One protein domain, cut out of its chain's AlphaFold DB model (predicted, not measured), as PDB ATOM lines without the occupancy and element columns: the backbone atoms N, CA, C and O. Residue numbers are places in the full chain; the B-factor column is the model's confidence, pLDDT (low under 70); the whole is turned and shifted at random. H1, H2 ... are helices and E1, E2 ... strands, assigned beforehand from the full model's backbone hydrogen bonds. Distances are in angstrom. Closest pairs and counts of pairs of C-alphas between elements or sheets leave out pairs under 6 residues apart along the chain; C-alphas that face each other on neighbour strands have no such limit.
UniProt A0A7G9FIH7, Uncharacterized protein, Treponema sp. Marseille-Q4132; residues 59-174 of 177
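This is residues 59 to 174 of the 177 residues of an uncharacterized protein of Treponema sp. Marseille-Q4132 (UniProt A0A7G9FIH7). A strongly twisted wall of five strands has one face covered by helix H1, which runs along the strands, and by short H2 near H1's first residue. Residues 147 to 152, between E3 and E4, stick out. The printed part has 116 residues, under half of them in named elements: H1, H2, then E1 to E5, class mixed. The sheet's order is E4 E3 E2 E1 E5, all antiparallel; the whole is compact, with a radius of gyration of the C-alphas of 13.4 A and spans of 36 by 32 by 30 A.

H1, residues 59 to 71, is on the sheet at a height of 7.4 A; its closest C-alphas to E2, residues 124 to 132, are Ala 65 and Phe 129, 4.9 A. H2, residues 91 to 96, is on the same face, slantwise to E2 at 56 degrees on the local plane, at a height of 8.2 A; C-alphas Ser 92 and Ser 124 are closest, 4.5 A. In both helices every O i to N i+4 pair is within hydrogen-bond range. E1, residues 110 to 117, E2, E3, residues 138 to 145, and E4, residues 154 to 161, form a meander, each strand the antiparallel neighbour of the one before. Within hydrogen-bond range are N 114 and O 128, 2.8 A, N 131 and O 140, 2.8 A, and N 141 and O 158, 2.8 A. E2 bends by 52 degrees at residue 127. Edge strand E5, residues 169 to 173, pairs with E1 through N 115 and O 170, 2.8 A.

H1 spans 18.4 A from C-alpha 59 at (490.345, 309.100, 342.700). H2 spans 8.7 A, E1 20.0 A, E2 and E3 21.1 A each, E4 21.7 A. E5 spans 13.1 A, ending at C-alpha 173 at (479.723, 300.456, 357.193).

The farthest C-alphas, Gly 109 and Ile 149, are 38.1 A apart. The printed part has no cut; links H1 to H2 and H2 to E1 are long. Residues 59, 86 to 87 and 145 to 154 have pLDDT under 70.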
ATOM      1  N   THR A  59     489.758 310.241 341.987       60.22
ATOM      2  CA  THR A  59     490.345 309.100 342.700       60.22
ATOM      3  C   THR A  59     491.017 309.492 344.016       60.22
ATOM      4  O   THR A  59     491.011 308.716 344.971       60.22
ATOM      5  N   THR A  60     491.520 310.727 344.119       73.56
ATOM      6  CA  THR A  60     492.245 311.218 345.299       73.56
ATOM      7  C   THR A  60     491.398 311.162 346.572       73.56
ATOM      8  O   THR A  60     491.877 310.709 347.606       73.56
ATOM      9  N   CYS A  61     490.117 311.548 346.517       78.88
ATOM     10  CA  CYS A  61     489.243 311.445 347.695       78.88
ATOM     11  C   CYS A  61     488.999 309.989 348.121       78.88
ATOM     12  O   CYS A  61     488.946 309.710 349.315       78.88
ATOM     13  N   GLY A  62     488.952 309.053 347.165       81.75
ATOM     14  CA  GLY A  62     488.908 307.617 347.441       81.75
ATOM     15  C   GLY A  62     490.182 307.125 348.129       81.75
ATOM     16  O   GLY A  62     490.093 306.407 349.119       81.75
ATOM     17  N   PHE A  63     491.357 307.575 347.674       83.19
ATOM     18  CA  PHE A  63     492.640 307.266 348.318       83.19
ATOM     19  C   PHE A  63     492.675 307.746 349.773       83.19
ATOM     20  O   PHE A  63     492.989 306.967 350.670       83.19
ATOM     21  N   TYR A  64     492.299 309.003 350.032       85.62
ATOM     22  CA  TYR A  64     492.294 309.551 351.392       85.62
ATOM     23  C   TYR A  64     491.238 308.914 352.293       85.62
ATOM     24  O   TYR A  64     491.522 308.664 353.462       85.62
ATOM     25  N   ALA A  65     490.054 308.600 351.763       88.25
ATOM     26  CA  ALA A  65     489.043 307.859 352.508       88.25
ATOM     27  C   ALA A  65     489.541 306.449 352.867       88.25
ATOM     28  O   ALA A  65     489.432 306.043 354.020       88.25
ATOM     29  N   GLY A  66     490.138 305.728 351.911       88.88
ATOM     30  CA  GLY A  66     490.729 304.406 352.147       88.88
ATOM     31  C   GLY A  66     491.873 304.446 353.161       88.88
ATOM     32  O   GLY A  66     491.922 303.620 354.068       88.88
ATOM     33  N   LYS A  67     492.745 305.457 353.078       87.44
ATOM     34  CA  LYS A  67     493.797 305.697 354.072       87.44
ATOM     35  C   LYS A  67     493.211 305.949 355.466       87.44
ATOM     36  O   LYS A  67     493.670 305.336 356.421       87.44
ATOM     37  N   ALA A  68     492.187 306.797 355.581       89.75
ATOM     38  CA  ALA A  68     491.525 307.066 356.856       89.75
ATOM     39  C   ALA A  68     490.855 305.808 357.437       89.75
ATOM     40  O   ALA A  68     490.913 305.607 358.647       89.75
ATOM     41  N   ALA A  69     490.276 304.939 356.600       90.75
ATOM     42  CA  ALA A  69     489.750 303.648 357.044       90.75
ATOM     43  C   ALA A  69     490.854 302.772 357.660       90.75
ATOM     44  O   ALA A  69     490.705 302.320 358.793       90.75
ATOM     45  N   LEU A  70     491.991 302.626 356.969       90.88
ATOM     46  CA  LEU A  70     493.142 301.862 357.464       90.88
ATOM     47  C   LEU A  70     493.701 302.434 358.775       90.88
ATOM     48  O   LEU A  70     493.931 301.685 359.720       90.88
ATOM     49  N   GLU A  71     493.871 303.757 358.861       90.44
ATOM     50  CA  GLU A  71     494.352 304.439 360.074       90.44
ATOM     51  C   GLU A  71     493.399 304.267 361.269       90.44
ATOM     52  O   GLU A  71     493.844 304.296 362.415       90.44
ATOM     53  N   ASN A  72     492.104 304.050 361.017       89.75
ATOM     54  CA  ASN A  72     491.095 303.809 362.053       89.75
ATOM     55  C   ASN A  72     490.822 302.319 362.328       89.75
ATOM     56  O   ASN A  72     489.947 302.019 363.146       89.75
ATOM     57  N   GLY A  73     491.565 301.403 361.694       91.31
ATOM     58  CA  GLY A  73     491.459 299.958 361.920       91.31
ATOM     59  C   GLY A  73     490.356 299.257 361.120       91.31
ATOM     60  O   GLY A  73     489.846 298.234 361.569       91.31
ATOM     61  N   PHE A  74     489.982 299.793 359.958       91.19
ATOM     62  CA  PHE A  74     488.961 299.223 359.074       91.19
ATOM     63  C   PHE A  74     489.554 298.753 357.750       91.19
ATOM     64  O   PHE A  74     490.427 299.412 357.182       91.19
ATOM     65  N   ASP A  75     489.024 297.646 357.233       88.19
ATOM     66  CA  ASP A  75     489.421 297.100 355.941       88.19
ATOM     67  C   ASP A  75     488.675 297.833 354.807       88.19
ATOM     68  O   ASP A  75     487.450 297.713 354.688       88.19
ATOM     69  N   PRO A  76     489.376 298.599 353.946       85.75
ATOM     70  CA  PRO A  76     488.754 299.313 352.842       85.75
ATOM     71  C   PRO A  76     488.388 298.386 351.677       85.75
ATOM     72  O   PRO A  76     487.977 298.896 350.639       85.75
ATOM     73  N   LYS A  77     488.531 297.056 351.785       89.06
ATOM     74  CA  LYS A  77     488.096 296.129 350.732       89.06
ATOM     75  C   LYS A  77     486.630 296.348 350.363       89.06
ATOM     76  O   LYS A  77     485.786 296.727 351.180       89.06
ATOM     77  N   ALA A  78     486.315 296.105 349.100       87.94
ATOM     78  CA  ALA A  78     484.935 296.077 348.659       87.94
ATOM     79  C   ALA A  78     484.173 294.894 349.269       87.94
ATOM     80  O   ALA A  78     484.751 293.874 349.646       87.94
ATOM     81  N   GLN A  79     482.841 294.990 349.283       86.75
ATOM     82  CA  GLN A  79     481.969 293.926 349.800       86.75
ATOM     83  C   GLN A  79     482.044 292.626 348.983       86.75
ATOM     84  O   GLN A  79     481.664 291.570 349.473       86.75
ATOM     85  N   ASN A  80     482.541 292.687 347.747       84.50
ATOM     86  CA  ASN A  80     482.825 291.513 346.921       84.50
ATOM     87  C   ASN A  80     484.243 290.938 347.142       84.50
ATOM     88  O   ASN A  80     484.663 290.069 346.385       84.50
ATOM     89  N   GLY A  81     484.989 291.435 348.135       83.69
ATOM     90  CA  GLY A  81     486.344 290.991 348.467       83.69
ATOM     91  C   GLY A  81     487.457 291.603 347.611       83.69
ATOM     92  O   GLY A  81     488.625 291.311 347.849       83.69
ATOM     93  N   ILE A  82     487.131 292.458 346.634       85.38
ATOM     94  CA  ILE A  82     488.130 293.106 345.777       85.38
ATOM     95  C   ILE A  82     488.756 294.295 346.509       85.38
ATOM     96  O   ILE A  82     488.059 295.183 347.002       85.38
ATOM     97  N   ILE A  83     490.085 294.352 346.521       83.81
ATOM     98  CA  ILE A  83     490.816 295.564 346.894       83.81
ATOM     99  C   ILE A  83     490.820 296.473 345.667       83.81
ATOM    100  O   ILE A  83     491.398 296.137 344.633       83.81
ATOM    101  N   TRP A  84     490.129 297.603 345.754       82.75
ATOM    102  CA  TRP A  84     490.130 298.600 344.690       82.75
ATOM    103  C   TRP A  84     491.361 299.495 344.823       82.75
ATOM    104  O   TRP A  84     491.680 299.974 345.908       82.75
ATOM    105  N   ASP A  85     492.046 299.736 343.706       79.44
ATOM    106  CA  ASP A  85     493.082 300.764 343.622       79.44
ATOM    107  C   ASP A  85     492.406 302.099 343.286       79.44
ATOM    108  O   ASP A  85     491.843 302.226 342.191       79.44
ATOM    109  N   PRO A  86     492.447 303.102 344.182       69.25
ATOM    110  CA  PRO A  86     491.847 304.397 343.921       69.25
ATOM    111  C   PRO A  86     492.290 304.967 342.572       69.25
ATOM    112  O   PRO A  86     491.453 305.531 341.887       69.25
ATOM    113  N   ASN A  87     493.540 304.762 342.138       69.50
ATOM    114  CA  ASN A  87     494.060 305.301 340.877       69.50
ATOM    115  C   ASN A  87     493.400 304.707 339.624       69.50
ATOM    116  O   ASN A  87     493.380 305.361 338.583       69.50
ATOM    117  N   ASN A  88     492.845 303.497 339.723       77.06
ATOM    118  CA  ASN A  88     492.295 302.754 338.586       77.06
ATOM    119  C   ASN A  88     490.764 302.803 338.512       77.06
ATOM    120  O   ASN A  88     490.186 302.390 337.506       77.06
ATOM    121  N   TYR A  89     490.091 303.301 339.555       78.12
ATOM    122  CA  TYR A  89     488.633 303.299 339.638       78.12
ATOM    123  C   TYR A  89     488.066 304.689 339.883       78.12
ATOM    124  O   TYR A  89     488.454 305.398 340.809       78.12
ATOM    125  N   LYS A  90     487.032 305.052 339.123       81.88
ATOM    126  CA  LYS A  90     486.238 306.246 339.431       81.88
ATOM    127  C   LYS A  90     485.469 306.012 340.731       81.88
ATOM    128  O   LYS A  90     485.029 304.899 341.011       81.88
ATOM    129  N   ILE A  91     485.181 307.077 341.483       85.44
ATOM    130  CA  ILE A  91     484.388 306.988 342.727       85.44
ATOM    131  C   ILE A  91     483.027 306.312 342.507       85.44
ATOM    132  O   ILE A  91     482.542 305.575 343.363       85.44
ATOM    133  N   SER A  92     482.403 306.529 341.348       85.75
ATOM    134  CA  SER A  92     481.163 305.835 340.987       85.75
ATOM    135  C   SER A  92     481.339 304.326 340.829       85.75
ATOM    136  O   SER A  92     480.401 303.589 341.121       85.75
ATOM    137  N   ASP A  93     482.501 303.863 340.372       87.31
ATOM    138  CA  ASP A  93     482.787 302.439 340.221       87.31
ATOM    139  C   ASP A  93     483.110 301.808 341.571       87.31
ATOM    140  O   ASP A  93     482.520 300.782 341.890       87.31
ATOM    141  N   ILE A  94     483.895 302.488 342.416       88.94
ATOM    142  CA  ILE A  94     484.097 302.095 343.822       88.94
ATOM    143  C   ILE A  94     482.741 301.981 344.527       88.94
ATOM    144  O   ILE A  94     482.444 300.960 345.137       88.94
ATOM    145  N   TYR A  95     481.855 302.972 344.371       90.44
ATOM    146  CA  TYR A  95     480.519 302.941 344.968       90.44
ATOM    147  C   TYR A  95     479.725 301.684 344.581       90.44
ATOM    148  O   TYR A  95     479.099 301.072 345.448       90.44
ATOM    149  N   LYS A  96     479.767 301.255 343.309       90.56
ATOM    150  CA  LYS A  96     479.085 300.032 342.842       90.56
ATOM    151  C   LYS A  96     479.584 298.766 343.543       90.56
ATOM    152  O   LYS A  96     478.801 297.831 343.666       90.56
ATOM    153  N   MET A  97     480.823 298.752 344.034       91.94
ATOM    154  CA  MET A  97     481.397 297.615 344.762       91.94
ATOM    155  C   MET A  97     480.865 297.464 346.200       91.94
ATOM    156  O   MET A  97     481.119 296.448 346.842       91.94
ATOM    157  N   TYR A  98     480.088 298.439 346.688       92.31
ATOM    158  CA  TYR A  98     479.416 298.411 347.993       92.31
ATOM    159  C   TYR A  98     477.885 298.394 347.856       92.31
ATOM    160  O   TYR A  98     477.247 299.379 348.234       92.31
ATOM    161  N   PRO A  99     477.254 297.377 347.245       91.94
ATOM    162  CA  PRO A  99     475.810 297.379 346.990       91.94
ATOM    163  C   PRO A  99     474.941 297.286 348.256       91.94
ATOM    164  O   PRO A  99     473.816 297.787 348.248       91.94
ATOM    165  N   ASN A 100     475.452 296.692 349.333       91.31
ATOM    166  CA  ASN A 100     474.680 296.330 350.521       91.31
ATOM    167  C   ASN A 100     474.864 297.342 351.661       91.31
ATOM    168  O   ASN A 100     475.865 298.056 351.717       91.31
ATOM    169  N   ASN A 101     473.902 297.380 352.592       89.69
ATOM    170  CA  ASN A 101     473.939 298.191 353.822       89.69
ATOM    171  C   ASN A 101     474.155 299.699 353.602       89.69
ATOM    172  O   ASN A 101     474.664 300.405 354.467       89.69
ATOM    173  N   ARG A 102     473.729 300.208 352.442       92.19
ATOM    174  CA  ARG A 102     473.723 301.642 352.143       92.19
ATOM    175  C   ARG A 102     472.593 302.326 352.895       92.19
ATOM    176  O   ARG A 102     471.423 302.117 352.576       92.19
ATOM    177  N   THR A 103     472.923 303.219 353.813       92.00
ATOM    178  CA  THR A 103     471.931 303.973 354.588       92.00
ATOM    179  C   THR A 103     472.020 305.470 354.303       92.00
ATOM    180  O   THR A 103     473.038 305.989 353.853       92.00
ATOM    181  N   VAL A 104     470.927 306.200 354.532       90.31
ATOM    182  CA  VAL A 104     470.905 307.673 354.386       90.31
ATOM    183  C   VAL A 104     471.537 308.367 355.601       90.31
ATOM    184  O   VAL A 104     471.909 309.532 355.523       90.31
ATOM    185  N   LYS A 105     471.683 307.642 356.714       92.00
ATOM    186  CA  LYS A 105     472.286 308.096 357.972       92.00
ATOM    187  C   LYS A 105     473.271 307.042 358.482       92.00
ATOM    188  O   LYS A 105     473.000 305.857 358.266       92.00
ATOM    189  N   PRO A 106     474.366 307.430 359.153       93.00
ATOM    190  CA  PRO A 106     475.280 306.462 359.745       93.00
ATOM    191  C   PRO A 106     474.560 305.675 360.849       93.00
ATOM    192  O   PRO A 106     473.693 306.211 361.541       93.00
ATOM    193  N   GLN A 107     474.890 304.394 360.992       92.06
ATOM    194  CA  GLN A 107     474.346 303.539 362.051       92.06
ATOM    195  C   GLN A 107     475.260 303.588 363.276       92.06
ATOM    196  O   GLN A 107     476.482 303.547 363.129       92.06
ATOM    197  N   ALA A 108     474.688 303.701 364.475       93.12
ATOM    198  CA  ALA A 108     475.478 303.756 365.704       93.12
ATOM    199  C   ALA A 108     476.323 302.484 365.854       93.12
ATOM    200  O   ALA A 108     475.852 301.391 365.540       93.12
ATOM    201  N   GLY A 109     477.568 302.636 366.304       92.00
ATOM    202  CA  GLY A 109     478.513 301.522 366.408       92.00
ATOM    203  C   GLY A 109     479.252 301.200 365.107       92.00
ATOM    204  O   GLY A 109     480.002 300.231 365.072       92.00
ATOM    205  N   THR A 110     479.075 301.992 364.042       94.50
ATOM    206  CA  THR A 110     479.717 301.742 362.740       94.50
ATOM    207  C   THR A 110     480.705 302.835 362.358       94.50
ATOM    208  O   THR A 110     480.543 303.998 362.723       94.50
ATOM    209  N   ALA A 111     481.700 302.474 361.556       95.00
ATOM    210  CA  ALA A 111     482.517 303.406 360.793       95.00
ATOM    211  C   ALA A 111     482.634 302.884 359.361       95.00
ATOM    212  O   ALA A 111     482.403 301.701 359.103       95.00
ATOM    213  N   GLY A 112     482.960 303.757 358.417       95.44
ATOM    214  CA  GLY A 112     483.095 303.351 357.029       95.44
ATOM    215  C   GLY A 112     483.052 304.512 356.059       95.44
ATOM    216  O   GLY A 112     483.524 305.607 356.352       95.44
ATOM    217  N   PHE A 113     482.488 304.286 354.880       94.69
ATOM    218  CA  PHE A 113     482.504 305.270 353.804       94.69
ATOM    219  C   PHE A 113     481.204 306.057 353.682       94.69
ATOM    220  O   PHE A 113     480.107 305.529 353.859       94.69
ATOM    221  N   VAL A 114     481.330 307.330 353.310       94.12
ATOM    222  CA  VAL A 114     480.216 308.197 352.913       94.12
ATOM    223  C   VAL A 114     480.360 308.540 351.444       94.12
ATOM    224  O   VAL A 114     481.317 309.192 351.035       94.12
ATOM    225  N   PHE A 115     479.373 308.145 350.648       91.69
ATOM    226  CA  PHE A 115     479.298 308.442 349.225       91.69
ATOM    227  C   PHE A 115     478.296 309.562 348.952       91.69
ATOM    228  O   PHE A 115     477.153 309.526 349.412       91.69
ATOM    229  N   TYR A 116     478.704 310.542 348.151       89.44
ATOM    230  CA  TYR A 116     477.864 311.660 347.732       89.44
ATOM    231  C   TYR A 116     477.247 311.341 346.377       89.44
ATOM    232  O   TYR A 116     477.868 311.514 345.319       89.44
ATOM    233  N   THR A 117     476.011 310.860 346.410       86.06
ATOM    234  CA  THR A 117     475.306 310.384 345.229       86.06
ATOM    235  C   THR A 117     474.528 311.483 344.515       86.06
ATOM    236  O   THR A 117     474.243 312.552 345.050       86.06
ATOM    237  N   ASN A 118     474.111 311.219 343.280       79.38
ATOM    238  CA  ASN A 118     473.056 312.013 342.651       79.38
ATOM    239  C   ASN A 118     471.699 311.811 343.370       79.38
ATOM    240  O   ASN A 118     471.542 310.919 344.205       79.38
ATOM    241  N   LYS A 119     470.681 312.607 343.003       71.06
ATOM    242  CA  LYS A 119     469.315 312.491 343.562       71.06
ATOM    243  C   LYS A 119     468.703 311.088 343.421       71.06
ATOM    244  O   LYS A 119     467.835 310.732 344.205       71.06
ATOM    245  N   ARG A 120     469.140 310.311 342.423       70.50
ATOM    246  CA  ARG A 120     468.654 308.949 342.154       70.50
ATOM    247  C   ARG A 120     469.450 307.858 342.883       70.50
ATOM    248  O   ARG A 120     469.088 306.697 342.775       70.50
ATOM    249  N   GLY A 121     470.528 308.198 343.594       72.88
ATOM    250  CA  GLY A 121     471.389 307.221 344.271       72.88
ATOM    251  C   GLY A 121     472.187 306.304 343.334       72.88
ATOM    252  O   GLY A 121     472.727 305.309 343.795       72.88
ATOM    253  N   THR A 122     472.253 306.594 342.030       76.00
ATOM    254  CA  THR A 122     472.823 305.670 341.030       76.00
ATOM    255  C   THR A 122     474.322 305.850 340.812       76.00
ATOM    256  O   THR A 122     474.996 304.916 340.393       76.00
ATOM    257  N   TYR A 123     474.849 307.045 341.072       79.00
ATOM    258  CA  TYR A 123     476.254 307.391 340.849       79.00
ATOM    259  C   TYR A 123     476.766 308.223 342.010       79.00
ATOM    260  O   TYR A 123     476.044 309.117 342.461       79.00
ATOM    261  N   SER A 124     478.005 307.968 342.434       83.69
ATOM    262  CA  SER A 124     478.704 308.769 343.439       83.69
ATOM    263  C   SER A 124     479.797 309.621 342.808       83.69
ATOM    264  O   SER A 124     480.552 309.159 341.951       83.69
ATOM    265  N   ARG A 125     479.878 310.879 343.233       79.12
ATOM    266  CA  ARG A 125     480.874 311.843 342.746       79.12
ATOM    267  C   ARG A 125     482.005 312.088 343.732       79.12
ATOM    268  O   ARG A 125     483.026 312.638 343.333       79.12
ATOM    269  N   TYR A 126     481.795 311.727 344.992       84.75
ATOM    270  CA  TYR A 126     482.696 312.054 346.083       84.75
ATOM    271  C   TYR A 126     482.575 311.029 347.209       84.75
ATOM    272  O   TYR A 126     481.514 310.417 347.377       84.75
ATOM    273  N   MET A 127     483.667 310.834 347.938       87.81
ATOM    274  CA  MET A 127     483.809 309.807 348.959       87.81
ATOM    275  C   MET A 127     484.595 310.358 350.147       87.81
ATOM    276  O   MET A 127     485.587 311.057 349.962       87.81
ATOM    277  N   GLU A 128     484.141 310.034 351.353       92.25
ATOM    278  CA  GLU A 128     484.773 310.390 352.626       92.25
ATOM    279  C   GLU A 128     484.744 309.188 353.575       92.25
ATOM    280  O   GLU A 128     484.007 308.228 353.336       92.25
ATOM    281  N   PHE A 129     485.500 309.260 354.670       94.00
ATOM    282  CA  PHE A 129     485.393 308.317 355.782       94.00
ATOM    283  C   PHE A 129     484.580 308.936 356.930       94.00
ATOM    284  O   PHE A 129     484.682 310.139 357.196       94.00
ATOM    285  N   TYR A 130     483.764 308.123 357.597       95.50
ATOM    286  CA  TYR A 130     483.044 308.491 358.811       95.50
ATOM    287  C   TYR A 130     483.346 307.515 359.942       95.50
ATOM    288  O   TYR A 130     483.501 306.319 359.705       95.50
ATOM    289  N   ASP A 131     483.335 308.023 361.169       95.19
ATOM    290  CA  ASP A 131     483.373 307.235 362.393       95.19
ATOM    291  C   ASP A 131     482.176 307.603 363.273       95.19
ATOM    292  O   ASP A 131     482.014 308.749 363.696       95.19
ATOM    293  N   TYR A 132     481.308 306.623 363.513       94.81
ATOM    294  CA  TYR A 132     480.153 306.725 364.398       94.81
ATOM    295  C   TYR A 132     480.116 305.557 365.402       94.81
ATOM    296  O   TYR A 132     479.050 305.132 365.862       94.81
ATOM    297  N   ARG A 133     481.295 305.030 365.770       92.69
ATOM    298  CA  ARG A 133     481.436 303.928 366.738       92.69
ATOM    299  C   ARG A 133     480.859 304.260 368.110       92.69
ATOM    300  O   ARG A 133     480.261 303.399 368.743       92.69
ATOM    301  N   TYR A 134     481.005 305.506 368.549       88.81
ATOM    302  CA  TYR A 134     480.570 305.945 369.878       88.81
ATOM    303  C   TYR A 134     479.072 306.272 369.970       88.81
ATOM    304  O   TYR A 134     478.563 306.479 371.070       88.81
ATOM    305  N   GLY A 135     478.344 306.288 368.848       86.38
ATOM    306  CA  GLY A 135     476.933 306.678 368.842       86.38
ATOM    307  C   GLY A 135     476.716 308.144 369.250       86.38
ATOM    308  O   GLY A 135     477.641 308.951 369.246       86.38
ATOM    309  N   GLY A 136     475.471 308.506 369.575       89.94
ATOM    310  CA  GLY A 136     475.100 309.864 370.001       89.94
ATOM    311  C   GLY A 136     474.482 310.722 368.893       89.94
ATOM    312  O   GLY A 136     473.951 310.197 367.919       89.94
ATOM    313  N   GLU A 137     474.507 312.045 369.053       90.31
ATOM    314  CA  GLU A 137     473.884 312.990 368.104       90.31
ATOM    315  C   GLU A 137     474.799 313.376 366.931       90.31
ATOM    316  O   GLU A 137     474.325 313.855 365.891       90.31
ATOM    317  N   THR A 138     476.106 313.169 367.094       93.00
ATOM    318  CA  THR A 138     477.148 313.531 366.134       93.00
ATOM    319  C   THR A 138     477.989 312.325 365.735       93.00
ATOM    320  O   THR A 138     478.062 311.324 366.442       93.00
ATOM    321  N   TYR A 139     478.625 312.426 364.574       92.50
ATOM    322  CA  TYR A 139     479.634 311.488 364.100       92.50
ATOM    323  C   TYR A 139     480.842 312.261 363.567       92.50
ATOM    324  O   TYR A 139     480.724 313.421 363.159       92.50
ATOM    325  N   THR A 140     482.009 311.625 363.552       93.06
ATOM    326  CA  THR A 140     483.235 312.225 363.025       93.06
ATOM    327  C   THR A 140     483.325 311.981 361.524       93.06
ATOM    328  O   THR A 140     483.159 310.858 361.051       93.06
ATOM    329  N   ARG A 141     483.602 313.032 360.753       90.94
ATOM    330  CA  ARG A 141     483.778 312.994 359.301       90.94
ATOM    331  C   ARG A 141     485.188 313.432 358.936       90.94
ATOM    332  O   ARG A 141     485.665 314.458 359.418       90.94
ATOM    333  N   TYR A 142     485.814 312.679 358.045       87.81
ATOM    334  CA  TYR A 142     487.145 312.952 357.519       87.81
ATOM    335  C   TYR A 142     486.977 313.517 356.111       87.81
ATOM    336  O   TYR A 142     486.970 312.791 355.115       87.81
ATOM    337  N   GLU A 143     486.752 314.827 356.045       81.94
ATOM    338  CA  GLU A 143     486.544 315.558 354.800       81.94
ATOM    339  C   GLU A 143     487.890 315.873 354.155       81.94
ATOM    340  O   GLU A 143     488.768 316.500 354.748       81.94
ATOM    341  N   PHE A 144     488.056 315.445 352.911       74.31
ATOM    342  CA  PHE A 144     489.271 315.713 352.166       74.31
ATOM    343  C   PHE A 144     489.197 317.060 351.436       74.31
ATOM    344  O   PHE A 144     488.197 317.403 350.808       74.31
ATOM    345  N   PHE A 145     490.274 317.839 351.477       65.88
ATOM    346  CA  PHE A 145     490.402 319.029 350.650       65.88
ATOM    347  C   PHE A 145     491.746 319.046 349.948       65.88
ATOM    348  O   PHE A 145     492.812 319.005 350.565       65.88
ATOM    349  N   MET A 146     491.665 319.193 348.635       57.53
ATOM    350  CA  MET A 146     492.821 319.317 347.774       57.53
ATOM    351  C   MET A 146     492.961 320.787 347.374       57.53
ATOM    352  O   MET A 146     492.140 321.318 346.615       57.53
ATOM    353  N   ASP A 147     493.979 321.463 347.899       47.41
ATOM    354  CA  ASP A 147     494.339 322.795 347.427       47.41
ATOM    355  C   ASP A 147     495.081 322.642 346.094       47.41
ATOM    356  O   ASP A 147     496.117 321.999 346.017       47.41
ATOM    357  N   SER A 148     494.523 323.174 345.006       43.97
ATOM    358  CA  SER A 148     495.167 323.113 343.683       43.97
ATOM    359  C   SER A 148     496.304 324.130 343.518       43.97
ATOM    360  O   SER A 148     496.923 324.151 342.462       43.97
ATOM    361  N   ILE A 149     496.533 325.005 344.504       42.28
ATOM    362  CA  ILE A 149     497.498 326.117 344.425       42.28
ATOM    363  C   ILE A 149     498.603 325.988 345.493       42.28
ATOM    364  O   ILE A 149     499.651 326.618 345.376       42.28
ATOM    365  N   GLY A 150     498.419 325.133 346.503       39.69
ATOM    366  CA  GLY A 150     499.378 324.906 347.582       39.69
ATOM    367  C   GLY A 150     499.770 323.435 347.710       39.69
ATOM    368  O   GLY A 150     498.918 322.557 347.672       39.69
ATOM    369  N   ASN A 151     501.061 323.173 347.931       45.31
ATOM    370  CA  ASN A 151     501.695 321.846 348.024       45.31
ATOM    371  C   ASN A 151     501.229 320.948 349.202       45.31
ATOM    372  O   ASN A 151     502.008 320.119 349.671       45.31
ATOM    373  N   LYS A 152     500.026 321.129 349.765       54.41
ATOM    374  CA  LYS A 152     499.563 320.347 350.923       54.41
ATOM    375  C   LYS A 152     498.094 319.965 350.812       54.41
ATOM    376  O   LYS A 152     497.205 320.765 351.103       54.41
ATOM    377  N   ASP A 153     497.883 318.699 350.493       62.66
ATOM    378  CA  ASP A 153     496.643 317.976 350.739       62.66
ATOM    379  C   ASP A 153     496.299 318.011 352.238       62.66
ATOM    380  O   ASP A 153     497.181 317.846 353.089       62.66
ATOM    381  N   ARG A 154     495.030 318.266 352.583       67.56
ATOM    382  CA  ARG A 154     494.577 318.335 353.982       67.56
ATOM    383  C   ARG A 154     493.353 317.459 354.212       67.56
ATOM    384  O   ARG A 154     492.410 317.471 353.424       67.56
ATOM    385  N   ILE A 155     493.364 316.750 355.336       74.81
ATOM    386  CA  ILE A 155     492.193 316.068 355.885       74.81
ATOM    387  C   ILE A 155     491.634 316.963 356.988       74.81
ATOM    388  O   ILE A 155     492.341 317.318 357.930       74.81
ATOM    389  N   PHE A 156     490.370 317.347 356.854       81.75
ATOM    390  CA  PHE A 156     489.622 318.049 357.881       81.75
ATOM    391  C   PHE A 156     488.800 317.038 358.667       81.75
ATOM    392  O   PHE A 156     487.884 316.417 358.132       81.75
ATOM    393  N   ILE A 157     489.123 316.898 359.947       87.31
ATOM    394  CA  ILE A 157     488.329 316.114 360.888       87.31
ATOM    395  C   ILE A 157     487.266 317.050 361.456       87.31
ATOM    396  O   ILE A 157     487.594 318.071 362.060       87.31
ATOM    397  N   GLN A 158     485.999 316.743 361.203       88.50
ATOM    398  CA  GLN A 158     484.863 317.551 361.639       88.50
ATOM    399  C   GLN A 158     483.835 316.676 362.343       88.50
ATOM    400  O   GLN A 158     483.595 315.542 361.934       88.50
ATOM    401  N   GLU A 159     483.168 317.226 363.350       90.69
ATOM    402  CA  GLU A 159     481.940 316.632 363.867       90.69
ATOM    403  C   GLU A 159     480.750 317.068 363.012       90.69
ATOM    404  O   GLU A 159     480.601 318.240 362.662       90.69
ATOM    405  N   ALA A 160     479.890 316.115 362.669       89.00
ATOM    406  CA  ALA A 160     478.672 316.349 361.913       89.00
ATOM    407  C   ALA A 160     477.468 315.788 362.672       89.00
ATOM    408  O   ALA A 160     477.517 314.678 363.196       89.00
ATOM    409  N   ARG A 161     476.370 316.551 362.722       89.50
ATOM    410  CA  ARG A 161     475.116 316.112 363.344       89.50
ATOM    411  C   ARG A 161     474.331 315.209 362.407       89.50
ATOM    412  O   ARG A 161     474.163 315.513 361.228       89.50
ATOM    413  N   ILE A 162     473.756 314.146 362.955       86.88
ATOM    414  CA  ILE A 162     472.955 313.171 362.198       86.88
ATOM    415  C   ILE A 162     471.675 313.801 361.629       86.88
ATOM    416  O   ILE A 162     471.170 313.379 360.585       86.88
ATOM    417  N   THR A 163     471.130 314.812 362.310       85.31
ATOM    418  CA  THR A 163     469.935 315.555 361.878       85.31
ATOM    419  C   THR A 163     470.170 316.376 360.617       85.31
ATOM    420  O   THR A 163     469.232 316.583 359.850       85.31
ATOM    421  N   ASP A 164     471.415 316.784 360.376       85.50
ATOM    422  CA  ASP A 164     471.785 317.712 359.303       85.50
ATOM    423  C   ASP A 164     472.182 316.961 358.019       85.50
ATOM    424  O   ASP A 164     472.622 317.549 357.022       85.50
ATOM    425  N   GLU A 165     472.029 315.633 358.035       83.94
ATOM    426  CA  GLU A 165     472.429 314.768 356.943       83.94
ATOM    427  C   GLU A 165     471.545 314.909 355.715       83.94
ATOM    428  O   GLU A 165     470.313 314.912 355.756       83.94
ATOM    429  N   LYS A 166     472.215 315.023 354.567       83.81
ATOM    430  CA  LYS A 166     471.550 315.351 353.310       83.81
ATOM    431  C   LYS A 166     471.096 314.075 352.604       83.81
ATOM    432  O   LYS A 166     471.842 313.097 352.566       83.81
ATOM    433  N   PRO A 167     469.941 314.091 351.915       81.44
ATOM    434  CA  PRO A 167     469.356 312.895 351.300       81.44
ATOM    435  C   PRO A 167     470.191 312.302 350.157       81.44
ATOM    436  O   PRO A 167     469.895 311.209 349.677       81.44
ATOM    437  N   TYR A 168     471.222 313.011 349.696       85.12
ATOM    438  CA  TYR A 168     472.150 312.549 348.670       85.12
ATOM    439  C   TYR A 168     473.381 311.825 349.231       85.12
ATOM    440  O   TYR A 168     474.233 311.409 348.456       85.12
ATOM    441  N   LYS A 169     473.521 311.691 350.550       91.12
ATOM    442  CA  LYS A 169     474.611 310.917 351.146       91.12
ATOM    443  C   LYS A 169     474.202 309.460 351.333       91.12
ATOM    444  O   LYS A 169     473.033 309.152 351.580       91.12
ATOM    445  N   ARG A 170     475.163 308.557 351.170       93.62
ATOM    446  CA  ARG A 170     475.007 307.122 351.402       93.62
ATOM    447  C   ARG A 170     476.154 306.640 352.274       93.62
ATOM    448  O   ARG A 170     477.299 306.688 351.843       93.62
ATOM    449  N   PHE A 171     475.820 306.208 353.477       94.31
ATOM    450  CA  PHE A 171     476.744 305.652 354.450       94.31
ATOM    451  C   PHE A 171     476.847 304.151 354.220       94.31
ATOM    452  O   PHE A 171     475.839 303.494 353.957       94.31
ATOM    453  N   VAL A 172     478.068 303.640 354.263       95.19
ATOM    454  CA  VAL A 172     478.393 302.232 354.064       95.19
ATOM    455  C   VAL A 172     479.339 301.823 355.189       95.19
ATOM    456  O   VAL A 172     480.499 302.243 355.162       95.19
ATOM    457  N   PRO A 173     478.867 301.030 356.164       94.31
ATOM    458  CA  PRO A 173     479.723 300.456 357.193       94.31
ATOM    459  C   PRO A 173     480.822 299.579 356.584       94.31
ATOM    460  O   PRO A 173     480.572 298.851 355.618       94.31
ATOM    461  N   LEU A 174     482.022 299.653 357.156       92.75
ATOM    462  CA  LEU A 174     483.139 298.760 356.865       92.75
ATOM    463  C   LEU A 174     483.343 297.774 358.010       92.75
ATOM    464  O   LEU A 174     483.002 298.055 359.160       92.75
TER     465      LEU A 174